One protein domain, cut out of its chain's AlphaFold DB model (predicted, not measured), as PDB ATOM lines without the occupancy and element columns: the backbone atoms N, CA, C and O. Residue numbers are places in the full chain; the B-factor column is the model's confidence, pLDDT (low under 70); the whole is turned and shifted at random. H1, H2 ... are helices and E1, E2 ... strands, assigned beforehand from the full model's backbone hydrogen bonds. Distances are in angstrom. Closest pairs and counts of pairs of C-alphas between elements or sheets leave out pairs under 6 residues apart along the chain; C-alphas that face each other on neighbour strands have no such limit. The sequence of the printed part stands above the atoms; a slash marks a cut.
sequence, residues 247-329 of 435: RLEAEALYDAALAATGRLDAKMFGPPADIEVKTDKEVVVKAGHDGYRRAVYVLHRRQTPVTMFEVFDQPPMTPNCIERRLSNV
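This is residues 247 to 329 of the 435 residues of the protein "DUF1553 domain-containing protein" of Bryobacterales bacterium (UniProt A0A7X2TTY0). This domain has little regular structure: long loops make most of a rounded body, with helix H1 along one side, short helix H2 packed on its first turns, and E2 of a small antiparallel hairpin, E1 and E2, near H2. The printed part has 83 residues, with the order H1, E1, E2, H2; the class is mixed, and named elements hold only 23 residues. It is compact, with a radius of gyration of the C-alphas of 12.9 A and spans of 34 by 27 by 25 A.

H1, residues 250 to 261, touches H2, residues 307 to 311, with residues 250 to 254 alone; the closest C-alphas, of Ala 250 and Phe 309, are 4.9 A apart. In the hairpin of E1, residues 275 to 277, and E2, residues 283 to 285, N 276 and O 284 are 2.8 A apart, within hydrogen-bond range. The closest C-alphas of E2 and H2, of Val 283 and Thr 307, are 5.1 A apart. H1 and E2 are apart. Residues 264 to 265 pair with 292 to 293, parallel. In H1 and H2 every O i to N i+4 pair is within hydrogen-bond range.

H1 spans 17.1 A from C-alpha 250 at (63.868, -54.025, 15.703); H2 ends at C-alpha 311, (65.962, -59.102, 9.989).

The C-alphas farthest apart, of His 289 and Ile 322, are 36.1 A apart. The links H1 to E1 and E2 to H2 are long. The printed part has no cut, and no printed residue is under 70 in pLDDT.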
ATOM      1  N   ARG A 247      53.536 -54.668  14.946       91.69
ATOM      2  CA  ARG A 247      54.775 -55.349  15.334       91.69
ATOM      3  C   ARG A 247      55.778 -54.346  15.908       91.69
ATOM      4  O   ARG A 247      55.981 -53.276  15.329       91.69
ATOM      5  N   LEU A 248      56.446 -54.714  16.995       92.88
ATOM      6  CA  LEU A 248      57.571 -53.963  17.543       92.88
ATOM      7  C   LEU A 248      58.674 -53.785  16.487       92.88
ATOM      8  O   LEU A 248      59.025 -54.714  15.751       92.88
ATOM      9  N   GLU A 249      59.228 -52.572  16.418       93.50
ATOM     10  CA  GLU A 249      60.419 -52.282  15.613       93.50
ATOM     11  C   GLU A 249      61.632 -53.044  16.177       93.50
ATOM     12  O   GLU A 249      61.673 -53.338  17.371       93.50
ATOM     13  N   ALA A 250      62.635 -53.319  15.336       94.81
ATOM     14  CA  ALA A 250      63.868 -54.025  15.703       94.81
ATOM     15  C   ALA A 250      64.450 -53.627  17.073       94.81
ATOM     16  O   ALA A 250      64.700 -54.480  17.925       94.81
ATOM     17  N   GLU A 251      64.652 -52.326  17.294       95.69
ATOM     18  CA  GLU A 251      65.248 -51.802  18.522       95.69
ATOM     19  C   GLU A 251      64.331 -51.984  19.737       95.69
ATOM     20  O   GLU A 251      64.807 -52.294  20.827       95.69
ATOM     21  N   ALA A 252      63.019 -51.819  19.548       95.44
ATOM     22  CA  ALA A 252      62.033 -51.979  20.610       95.44
ATOM     23  C   ALA A 252      61.866 -53.450  21.007       95.44
ATOM     24  O   ALA A 252      61.785 -53.743  22.194       95.44
ATOM     25  N   LEU A 253      61.869 -54.370  20.038       96.38
ATOM     26  CA  LEU A 253      61.809 -55.811  20.284       96.38
ATOM     27  C   LEU A 253      63.037 -56.294  21.068       96.38
ATOM     28  O   LEU A 253      62.912 -57.059  22.023       96.38
ATOM     29  N   TYR A 254      64.220 -55.808  20.693       97.38
ATOM     30  CA  TYR A 254      65.461 -56.082  21.411       97.38
ATOM     31  C   TYR A 254      65.434 -55.542  22.846       97.38
ATOM     32  O   TYR A 254      65.668 -56.304  23.784       97.38
ATOM     33  N   ASP A 255      65.098 -54.260  23.032       97.88
ATOM     34  CA  ASP A 255      65.013 -53.648  24.363       97.88
ATOM     35  C   ASP A 255      63.933 -54.330  25.225       97.88
ATOM     36  O   ASP A 255      64.152 -54.533  26.419       97.88
ATOM     37  N   ALA A 256      62.803 -54.741  24.635       97.25
ATOM     38  CA  ALA A 256      61.729 -55.459  25.324       97.25
ATOM     39  C   ALA A 256      62.187 -56.833  25.823       97.25
ATOM     40  O   ALA A 256      61.939 -57.174  26.978       97.25
ATOM     41  N   ALA A 257      62.908 -57.601  24.999       97.44
ATOM     42  CA  ALA A 257      63.424 -58.907  25.404       97.44
ATOM     43  C   ALA A 257      64.422 -58.776  26.561       97.44
ATOM     44  O   ALA A 257      64.365 -59.540  27.519       97.44
ATOM     45  N   LEU A 258      65.292 -57.764  26.523       97.88
ATOM     46  CA  LEU A 258      66.222 -57.475  27.616       97.88
ATOM     47  C   LEU A 258      65.522 -56.981  28.886       97.88
ATOM     48  O   LEU A 258      65.934 -57.330  29.993       97.88
ATOM     49  N   ALA A 259      64.485 -56.155  28.744       97.62
ATOM     50  CA  ALA A 259      63.706 -55.657  29.872       97.62
ATOM     51  C   ALA A 259      62.960 -56.805  30.565       97.62
ATOM     52  O   ALA A 259      63.053 -56.938  31.785       97.62
ATOM     53  N   ALA A 260      62.307 -57.675  29.789       96.94
ATOM     54  CA  ALA A 260      61.576 -58.840  30.285       96.94
ATOM     55  C   ALA A 260      62.469 -59.800  31.087       96.94
ATOM     56  O   ALA A 260      62.053 -60.363  32.100       96.94
ATOM     57  N   THR A 261      63.728 -59.971  30.677       96.75
ATOM     58  CA  THR A 261      64.681 -60.843  31.384       96.75
ATOM     59  C   THR A 261      65.464 -60.129  32.487       96.75
ATOM     60  O   THR A 261      66.133 -60.775  33.299       96.75
ATOM     61  N   GLY A 262      65.344 -58.801  32.567       96.19
ATOM     62  CA  GLY A 262      66.078 -57.935  33.488       96.19
ATOM     63  C   GLY A 262      67.569 -57.835  33.185       96.19
ATOM     64  O   GLY A 262      68.359 -57.644  34.103       96.19
ATOM     65  N   ARG A 263      67.958 -57.974  31.913       96.94
ATOM     66  CA  ARG A 263      69.331 -57.735  31.441       96.94
ATOM     67  C   ARG A 263      69.498 -56.394  30.731       96.94
ATOM     68  O   ARG A 263      70.545 -56.172  30.127       96.94
ATOM     69  N   LEU A 264      68.483 -55.530  30.751       97.69
ATOM     70  CA  LEU A 264      68.564 -54.202  30.153       97.69
ATOM     71  C   LEU A 264      69.350 -53.244  31.054       97.69
ATOM     72  O   LEU A 264      68.868 -52.834  32.109       97.69
ATOM     73  N   ASP A 265      70.517 -52.815  30.585       96.38
ATOM     74  CA  ASP A 265      71.253 -51.693  31.154       96.38
ATOM     75  C   ASP A 265      70.657 -50.366  30.646       96.38
ATOM     76  O   ASP A 265      70.784 -49.988  29.471       96.38
ATOM     77  N   ALA A 266      69.995 -49.647  31.558       94.62
ATOM     78  CA  ALA A 266      69.368 -48.354  31.302       94.62
ATOM     79  C   ALA A 266      70.347 -47.164  31.363       94.62
ATOM     80  O   ALA A 266      69.914 -46.020  31.169       94.62
ATOM     81  N   LYS A 267      71.647 -47.392  31.612       92.88
ATOM     82  CA  LYS A 267      72.659 -46.335  31.703       92.88
ATOM     83  C   LYS A 267      72.682 -45.497  30.430       92.88
ATOM     84  O   LYS A 267      72.904 -45.988  29.319       92.88
ATOM     85  N   MET A 268      72.478 -44.195  30.606       90.56
ATOM     86  CA  MET A 268      72.562 -43.219  29.527       90.56
ATOM     87  C   MET A 268      74.004 -42.770  29.301       90.56
ATOM     88  O   MET A 268      74.798 -42.706  30.237       90.56
ATOM     89  N   PHE A 269      74.301 -42.390  28.056       85.56
ATOM     90  CA  PHE A 269      75.598 -41.853  27.623       85.56
ATOM     91  C   PHE A 269      76.770 -42.842  27.763       85.56
ATOM     92  O   PHE A 269      76.605 -44.007  28.121       85.56
ATOM     93  N   GLY A 270      77.977 -42.392  27.425       83.06
ATOM     94  CA  GLY A 270      79.171 -43.236  27.412       83.06
ATOM     95  C   GLY A 270      79.340 -44.034  26.111       83.06
ATOM     96  O   GLY A 270      78.640 -43.778  25.127       83.06
ATOM     97  N   PRO A 271      80.309 -44.965  26.075       84.62
ATOM     98  CA  PRO A 271      80.675 -45.677  24.856       84.62
ATOM     99  C   PRO A 271      79.584 -46.663  24.413       84.62
ATOM    100  O   PRO A 271      78.891 -47.232  25.263       84.62
ATOM    101  N   PRO A 272      79.434 -46.900  23.099       91.06
ATOM    102  CA  PRO A 272      78.481 -47.884  22.609       91.06
ATOM    103  C   PRO A 272      78.888 -49.312  23.008       91.06
ATOM    104  O   PRO A 272      80.076 -49.604  23.155       91.06
ATOM    105  N   ALA A 273      77.908 -50.208  23.142       94.44
ATOM    106  CA  ALA A 273      78.151 -51.642  23.255       94.44
ATOM    107  C   ALA A 273      78.712 -52.167  21.929       94.44
ATOM    108  O   ALA A 273      78.136 -51.929  20.863       94.44
ATOM    109  N   ASP A 274      79.849 -52.855  21.996       94.38
ATOM    110  CA  ASP A 274      80.482 -53.446  20.822       94.38
ATOM    111  C   ASP A 274      79.683 -54.658  20.316       94.38
ATOM    112  O   ASP A 274      78.834 -55.221  21.011       94.38
ATOM    113  N   ILE A 275      79.965 -55.054  19.081       96.31
ATOM    114  CA  ILE A 275      79.326 -56.187  18.415       96.31
ATOM    115  C   ILE A 275      80.331 -57.318  18.211       96.31
ATOM    116  O   ILE A 275      81.546 -57.109  18.165       96.31
ATOM    117  N   GLU A 276      79.826 -58.534  18.089       95.50
ATOM    118  CA  GLU A 276      80.602 -59.733  17.807       95.50
ATOM    119  C   GLU A 276      80.041 -60.426  16.575       95.50
ATOM    120  O   GLU A 276      78.828 -60.575  16.450       95.50
ATOM    121  N   VAL A 277      80.926 -60.851  15.675       96.44
ATOM    122  CA  VAL A 277      80.564 -61.722  14.555       96.44
ATOM    123  C   VAL A 277      80.900 -63.146  14.968       96.44
ATOM    124  O   VAL A 277      82.070 -63.470  15.175       96.44
ATOM    125  N   LYS A 278      79.876 -63.981  15.105       94.38
ATOM    126  CA  LYS A 278      80.016 -65.390  15.461       94.38
ATOM    127  C   LYS A 278      80.535 -66.229  14.294       94.38
ATOM    128  O   LYS A 278      80.567 -65.791  13.144       94.38
ATOM    129  N   THR A 279      80.916 -67.473  14.584       93.00
ATOM    130  CA  THR A 279      81.409 -68.441  13.588       93.00
ATOM    131  C   THR A 279      80.386 -68.738  12.487       93.00
ATOM    132  O   THR A 279      80.756 -68.934  11.332       93.00
ATOM    133  N   ASP A 280      79.097 -68.729  12.828       92.81
ATOM    134  CA  ASP A 280      77.964 -68.877  11.903       92.81
ATOM    135  C   ASP A 280      77.594 -67.569  11.176       92.81
ATOM    136  O   ASP A 280      76.635 -67.540  10.405       92.81
ATOM    137  N   LYS A 281      78.394 -66.511  11.367       93.88
ATOM    138  CA  LYS A 281      78.211 -65.151  10.845       93.88
ATOM    139  C   LYS A 281      77.044 -64.379  11.463       93.88
ATOM    140  O   LYS A 281      76.761 -63.278  10.990       93.88
ATOM    141  N   GLU A 282      76.410 -64.884  12.522       95.81
ATOM    142  CA  GLU A 282      75.454 -64.082  13.285       95.81
ATOM    143  C   GLU A 282      76.194 -62.911  13.951       95.81
ATOM    144  O   GLU A 282      77.211 -63.088  14.628       95.81
ATOM    145  N   VAL A 283      75.690 -61.696  13.753       97.12
ATOM    146  CA  VAL A 283      76.211 -60.486  14.387       97.12
ATOM    147  C   VAL A 283      75.368 -60.190  15.617       97.12
ATOM    148  O   VAL A 283      74.195 -59.824  15.503       97.12
ATOM    149  N   VAL A 284      75.971 -60.324  16.796       96.62
ATOM    150  CA  VAL A 284      75.310 -60.151  18.095       96.62
ATOM    151  C   VAL A 284      75.910 -58.986  18.877       96.62
ATOM    152  O   VAL A 284      77.047 -58.574  18.654       96.62
ATOM    153  N   VAL A 285      75.140 -58.442  19.816       96.94
ATOM    154  CA  VAL A 285      75.623 -57.406  20.740       96.94
ATOM    155  C   VAL A 285      76.391 -58.069  21.878       96.94
ATOM    156  O   VAL A 285      75.904 -59.035  22.464       96.94
ATOM    157  N   LYS A 286      77.563 -57.536  22.234       95.25
ATOM    158  CA  LYS A 286      78.303 -57.991  23.415       95.25
ATOM    159  C   LYS A 286      77.661 -57.431  24.682       95.25
ATOM    160  O   LYS A 286      77.429 -56.226  24.788       95.25
ATOM    161  N   ALA A 287      77.400 -58.304  25.650       93.69
ATOM    162  CA  ALA A 287      76.986 -57.876  26.980       93.69
ATOM    163  C   ALA A 287      78.149 -57.172  27.697       93.69
ATOM    164  O   ALA A 287      79.299 -57.602  27.604       93.69
ATOM    165  N   GLY A 288      77.838 -56.101  28.420       90.75
ATOM    166  CA  GLY A 288      78.718 -55.518  29.423       90.75
ATOM    167  C   GLY A 288      78.554 -56.198  30.784       90.75
ATOM    168  O   GLY A 288      77.806 -57.166  30.932       90.75
ATOM    169  N   HIS A 289      79.239 -55.652  31.790       88.50
ATOM    170  CA  HIS A 289      79.133 -56.102  33.181       88.50
ATOM    171  C   HIS A 289      77.686 -56.035  33.702       88.50
ATOM    172  O   HIS A 289      77.183 -57.010  34.250       88.50
ATOM    173  N   ASP A 290      77.001 -54.917  33.449       90.81
ATOM    174  CA  ASP A 290      75.642 -54.650  33.949       90.81
ATOM    175  C   ASP A 290      74.534 -55.206  33.029       90.81
ATOM    176  O   ASP A 290      73.358 -54.896  33.197       90.81
ATOM    177  N   GLY A 291      74.896 -56.029  32.038       94.69
ATOM    178  CA  GLY A 291      73.974 -56.575  31.044       94.69
ATOM    179  C   GLY A 291      74.141 -55.944  29.662       94.69
ATOM    180  O   GLY A 291      75.241 -55.592  29.241       94.69
ATOM    181  N   TYR A 292      73.054 -55.862  28.905       97.31
ATOM    182  CA  TYR A 292      73.050 -55.333  27.546       97.31
ATOM    183  C   TYR A 292      72.547 -53.900  27.534       97.31
ATOM    184  O   TYR A 292      71.478 -53.594  28.061       97.31
ATOM    185  N   ARG A 293      73.297 -53.020  26.873       96.62
ATOM    186  CA  ARG A 293      72.875 -51.632  26.693       96.62
ATOM    187  C   ARG A 293      71.660 -51.561  25.772       96.62
ATOM    188  O   ARG A 293      71.568 -52.330  24.818       96.62
ATOM    189  N   ARG A 294      70.786 -50.577  26.010       97.06
ATOM    190  CA  ARG A 294      69.678 -50.237  25.095       97.06
ATOM    191  C   ARG A 294      70.147 -50.151  23.641       97.06
ATOM    192  O   ARG A 294      71.233 -49.630  23.385       97.06
ATOM    193  N   ALA A 295      69.299 -50.534  22.692       96.81
ATOM    194  CA  ALA A 295      69.589 -50.560  21.254       96.81
ATOM    195  C   ALA A 295      70.153 -49.232  20.701       96.81
ATOM    196  O   ALA A 295      71.000 -49.227  19.805       96.81
ATOM    197  N   VAL A 296      69.741 -48.090  21.267       95.25
ATOM    198  CA  VAL A 296      70.264 -46.753  20.912       95.25
ATOM    199  C   VAL A 296      71.760 -46.577  21.226       95.25
ATOM    200  O   VAL A 296      72.424 -45.740  20.621       95.25
ATOM    201  N   TYR A 297      72.297 -47.372  22.151       95.50
ATOM    202  CA  TYR A 297      73.706 -47.402  22.541       95.50
ATOM    203  C   TYR A 297      74.451 -48.613  21.969       95.50
ATOM    204  O   TYR A 297      75.582 -48.866  22.369       95.50
ATOM    205  N   VAL A 298      73.862 -49.369  21.044       95.81
ATOM    206  CA  VAL A 298      74.575 -50.431  20.323       95.81
ATOM    207  C   VAL A 298      75.423 -49.817  19.211       95.81
ATOM    208  O   VAL A 298      75.039 -48.828  18.585       95.81
ATOM    209  N   LEU A 299      76.603 -50.383  18.958       93.88
ATOM    210  CA  LEU A 299      77.445 -49.959  17.849       93.88
ATOM    211  C   LEU A 299      76.827 -50.378  16.509       93.88
ATOM    212  O   LEU A 299      76.927 -51.528  16.088       93.88
ATOM    213  N   HIS A 300      76.241 -49.416  15.800       91.88
ATOM    214  CA  HIS A 300      75.684 -49.641  14.469       91.88
ATOM    215  C   HIS A 300      76.776 -49.483  13.397       91.88
ATOM    216  O   HIS A 300      77.370 -48.412  13.261       91.88
ATOM    217  N   ARG A 301      77.047 -50.539  12.617       90.38
ATOM    218  CA  ARG A 301      78.016 -50.525  11.501       90.38
ATOM    219  C   ARG A 301      77.325 -50.843  10.178       90.38
ATOM    220  O   ARG A 301      76.577 -51.805  10.093       90.38
ATOM    221  N   ARG A 302      77.657 -50.097   9.116       89.81
ATOM    222  CA  ARG A 302      77.084 -50.310   7.772       89.81
ATOM    223  C   ARG A 302      77.429 -51.677   7.165       89.81
ATOM    224  O   ARG A 302      76.625 -52.212   6.418       89.81
ATOM    225  N   GLN A 303      78.628 -52.199   7.426       91.00
ATOM    226  CA  GLN A 303      79.112 -53.458   6.831       91.00
ATOM    227  C   GLN A 303      78.732 -54.705   7.634       91.00
ATOM    228  O   GLN A 303      78.708 -55.798   7.085       91.00
ATOM    229  N   THR A 304      78.472 -54.542   8.929       94.06
ATOM    230  CA  THR A 304      78.147 -55.628   9.860       94.06
ATOM    231  C   THR A 304      77.001 -55.162  10.762       94.06
ATOM    232  O   THR A 304      77.245 -54.837  11.931       94.06
ATOM    233  N   PRO A 305      75.781 -55.002  10.218       94.38
ATOM    234  CA  PRO A 305      74.613 -54.704  11.037       94.38
ATOM    235  C   PRO A 305      74.342 -55.870  11.996       94.38
ATOM    236  O   PRO A 305      74.700 -57.011  11.714       94.38
ATOM    237  N   VAL A 306      73.723 -55.590  13.144       96.69
ATOM    238  CA  VAL A 306      73.282 -56.647  14.066       96.69
ATOM    239  C   VAL A 306      72.201 -57.469  13.367       96.69
ATOM    240  O   VAL A 306      71.213 -56.898  12.905       96.69
ATOM    241  N   THR A 307      72.360 -58.793  13.319       96.44
ATOM    242  CA  THR A 307      71.498 -59.682  12.518       96.44
ATOM    243  C   THR A 307      70.029 -59.543  12.903       96.44
ATOM    244  O   THR A 307      69.174 -59.391  12.035       96.44
ATOM    245  N   MET A 308      69.729 -59.499  14.205       95.31
ATOM    246  CA  MET A 308      68.362 -59.271  14.681       95.31
ATOM    247  C   MET A 308      67.804 -57.922  14.206       95.31
ATOM    248  O   MET A 308      66.641 -57.847  13.832       95.31
ATOM    249  N   PHE A 309      68.605 -56.855  14.174       96.06
ATOM    250  CA  PHE A 309      68.109 -55.553  13.727       96.06
ATOM    251  C   PHE A 309      67.806 -55.545  12.232       96.06
ATOM    252  O   PHE A 309      66.750 -55.071  11.820       96.06
ATOM    253  N   GLU A 310      68.699 -56.119  11.431       94.31
ATOM    254  CA  GLU A 310      68.528 -56.219   9.985       94.31
ATOM    255  C   GLU A 310      67.292 -57.049   9.611       94.31
ATOM    256  O   GLU A 310      66.462 -56.597   8.822       94.31
ATOM    257  N   VAL A 311      67.114 -58.219  10.236       95.00
ATOM    258  CA  VAL A 311      65.962 -59.102   9.989       95.00
ATOM    259  C   VAL A 311      64.631 -58.429  10.354       95.00
ATOM    260  O   VAL A 311      63.617 -58.669   9.698       95.00
ATOM    261  N   PHE A 312      64.624 -57.552  11.361       95.06
ATOM    262  CA  PHE A 312      63.441 -56.814  11.815       95.06
ATOM    263  C   PHE A 312      63.316 -55.401  11.207       95.06
ATOM    264  O   PHE A 312      62.759 -54.492  11.831       95.06
ATOM    265  N   ASP A 313      63.787 -55.237   9.968       93.62
ATOM    266  CA  ASP A 313      63.633 -54.036   9.135       93.62
ATOM    267  C   ASP A 313      64.266 -52.766   9.733       93.62
ATOM    268  O   ASP A 313      63.709 -51.660   9.660       93.62
ATOM    269  N   GLN A 314      65.446 -52.886  10.345       92.94
ATOM    270  CA  GLN A 314      66.221 -51.702  10.697       92.94
ATOM    271  C   GLN A 314      66.460 -50.829   9.448       92.94
ATOM    272  O   GLN A 314      66.876 -51.341   8.405       92.94
ATOM    273  N   PRO A 315      66.227 -49.502   9.531       89.62
ATOM    274  CA  PRO A 315      66.507 -48.582   8.450       89.62
ATOM    275  C   PRO A 315      67.945 -48.736   7.967       89.62
ATOM    276  O   PRO A 315      68.876 -48.630   8.772       89.62
ATOM    277  N   PRO A 316      68.158 -48.928   6.656       84.88
ATOM    278  CA  PRO A 316      69.508 -48.943   6.132       84.88
ATOM    279  C   PRO A 316      70.144 -47.572   6.378       84.88
ATOM    280  O   PRO A 316      69.455 -46.548   6.329       84.88
ATOM    281  N   MET A 317      71.464 -47.540   6.591       85.56
ATOM    282  CA  MET A 317      72.255 -46.310   6.774       85.56
ATOM    283  C   MET A 317      72.373 -45.496   5.472       85.56
ATOM    284  O   MET A 317      73.454 -45.283   4.923       85.56
ATOM    285  N   THR A 318      71.224 -45.080   4.957       83.38
ATOM    286  CA  THR A 318      71.017 -44.210   3.804       83.38
ATOM    287  C   THR A 318      70.614 -42.817   4.300       83.38
ATOM    288  O   THR A 318      70.210 -42.682   5.456       83.38
ATOM    289  N   PRO A 319      70.734 -41.762   3.473       76.81
ATOM    290  CA  PRO A 319      70.574 -40.387   3.949       76.81
ATOM    291  C   PRO A 319      69.211 -40.085   4.580       76.81
ATOM    292  O   PRO A 319      69.145 -39.247   5.473       76.81
ATOM    293  N   ASN A 320      68.138 -40.750   4.135       79.75
ATOM    294  CA  ASN A 320      66.775 -40.482   4.586       79.75
ATOM    295  C   ASN A 320      65.989 -41.787   4.777       79.75
ATOM    296  O   ASN A 320      65.835 -42.561   3.834       79.75
ATOM    297  N   CYS A 321      65.410 -41.981   5.963       85.44
ATOM    298  CA  CYS A 321      64.360 -42.968   6.217       85.44
ATOM    299  C   CYS A 321      63.075 -42.214   6.572       85.44
ATOM    300  O   CYS A 321      62.939 -41.686   7.675       85.44
ATOM    301  N   ILE A 322      62.161 -42.108   5.606       84.50
ATOM    302  CA  ILE A 322      60.929 -41.316   5.747       84.50
ATOM    303  C   ILE A 322      59.831 -42.135   6.445       84.50
ATOM    304  O   ILE A 322      59.045 -41.602   7.224       84.50
ATOM    305  N   GLU A 323      59.822 -43.444   6.210       85.94
ATOM    306  CA  GLU A 323      58.886 -44.404   6.782       85.94
ATOM    307  C   GLU A 323      59.646 -45.689   7.120       85.94
ATOM    308  O   GLU A 323      60.542 -46.102   6.376       85.94
ATOM    309  N   ARG A 324      59.297 -46.321   8.247       86.38
ATOM    310  CA  ARG A 324      59.813 -47.647   8.596       86.38
ATOM    311  C   ARG A 324      58.827 -48.685   8.094       86.38
ATOM    312  O   ARG A 324      57.704 -48.750   8.579       86.38
ATOM    313  N   ARG A 325      59.259 -49.479   7.117       80.00
ATOM    314  CA  ARG A 325      58.477 -50.621   6.647       80.00
ATOM    315  C   ARG A 325      58.534 -51.712   7.704       80.00
ATOM    316  O   ARG A 325      59.604 -51.989   8.229       80.00
ATOM    317  N   LEU A 326      57.389 -52.317   7.988       84.75
ATOM    318  CA  LEU A 326      57.295 -53.506   8.820       84.75
ATOM    319  C   LEU A 326      56.952 -54.674   7.907       84.75
ATOM    320  O   LEU A 326      55.870 -54.714   7.324       84.75
ATOM    321  N   SER A 327      57.885 -55.605   7.751       90.06
ATOM    322  CA  SER A 327      57.622 -56.883   7.103       90.06
ATOM    323  C   SER A 327      57.110 -57.901   8.129       90.06
ATOM    324  O   SER A 327      57.313 -57.742   9.336       90.06
ATOM    325  N   ASN A 328      56.395 -58.922   7.656       89.50
ATOM    326  CA  ASN A 328      56.010 -60.087   8.447       89.50
ATOM    327  C   ASN A 328      56.391 -61.332   7.644       89.50
ATOM    328  O   ASN A 328      55.620 -61.816   6.814       89.50
ATOM    329  N   VAL A 329      57.642 -61.758   7.799       93.38
ATOM    330  CA  VAL A 329      58.267 -62.798   6.973       93.38
ATOM    331  C   VAL A 329      58.777 -63.941   7.839       93.38
ATOM    332  O   VAL A 329      59.193 -63.742   8.977       93.38
TER     333      VAL A 329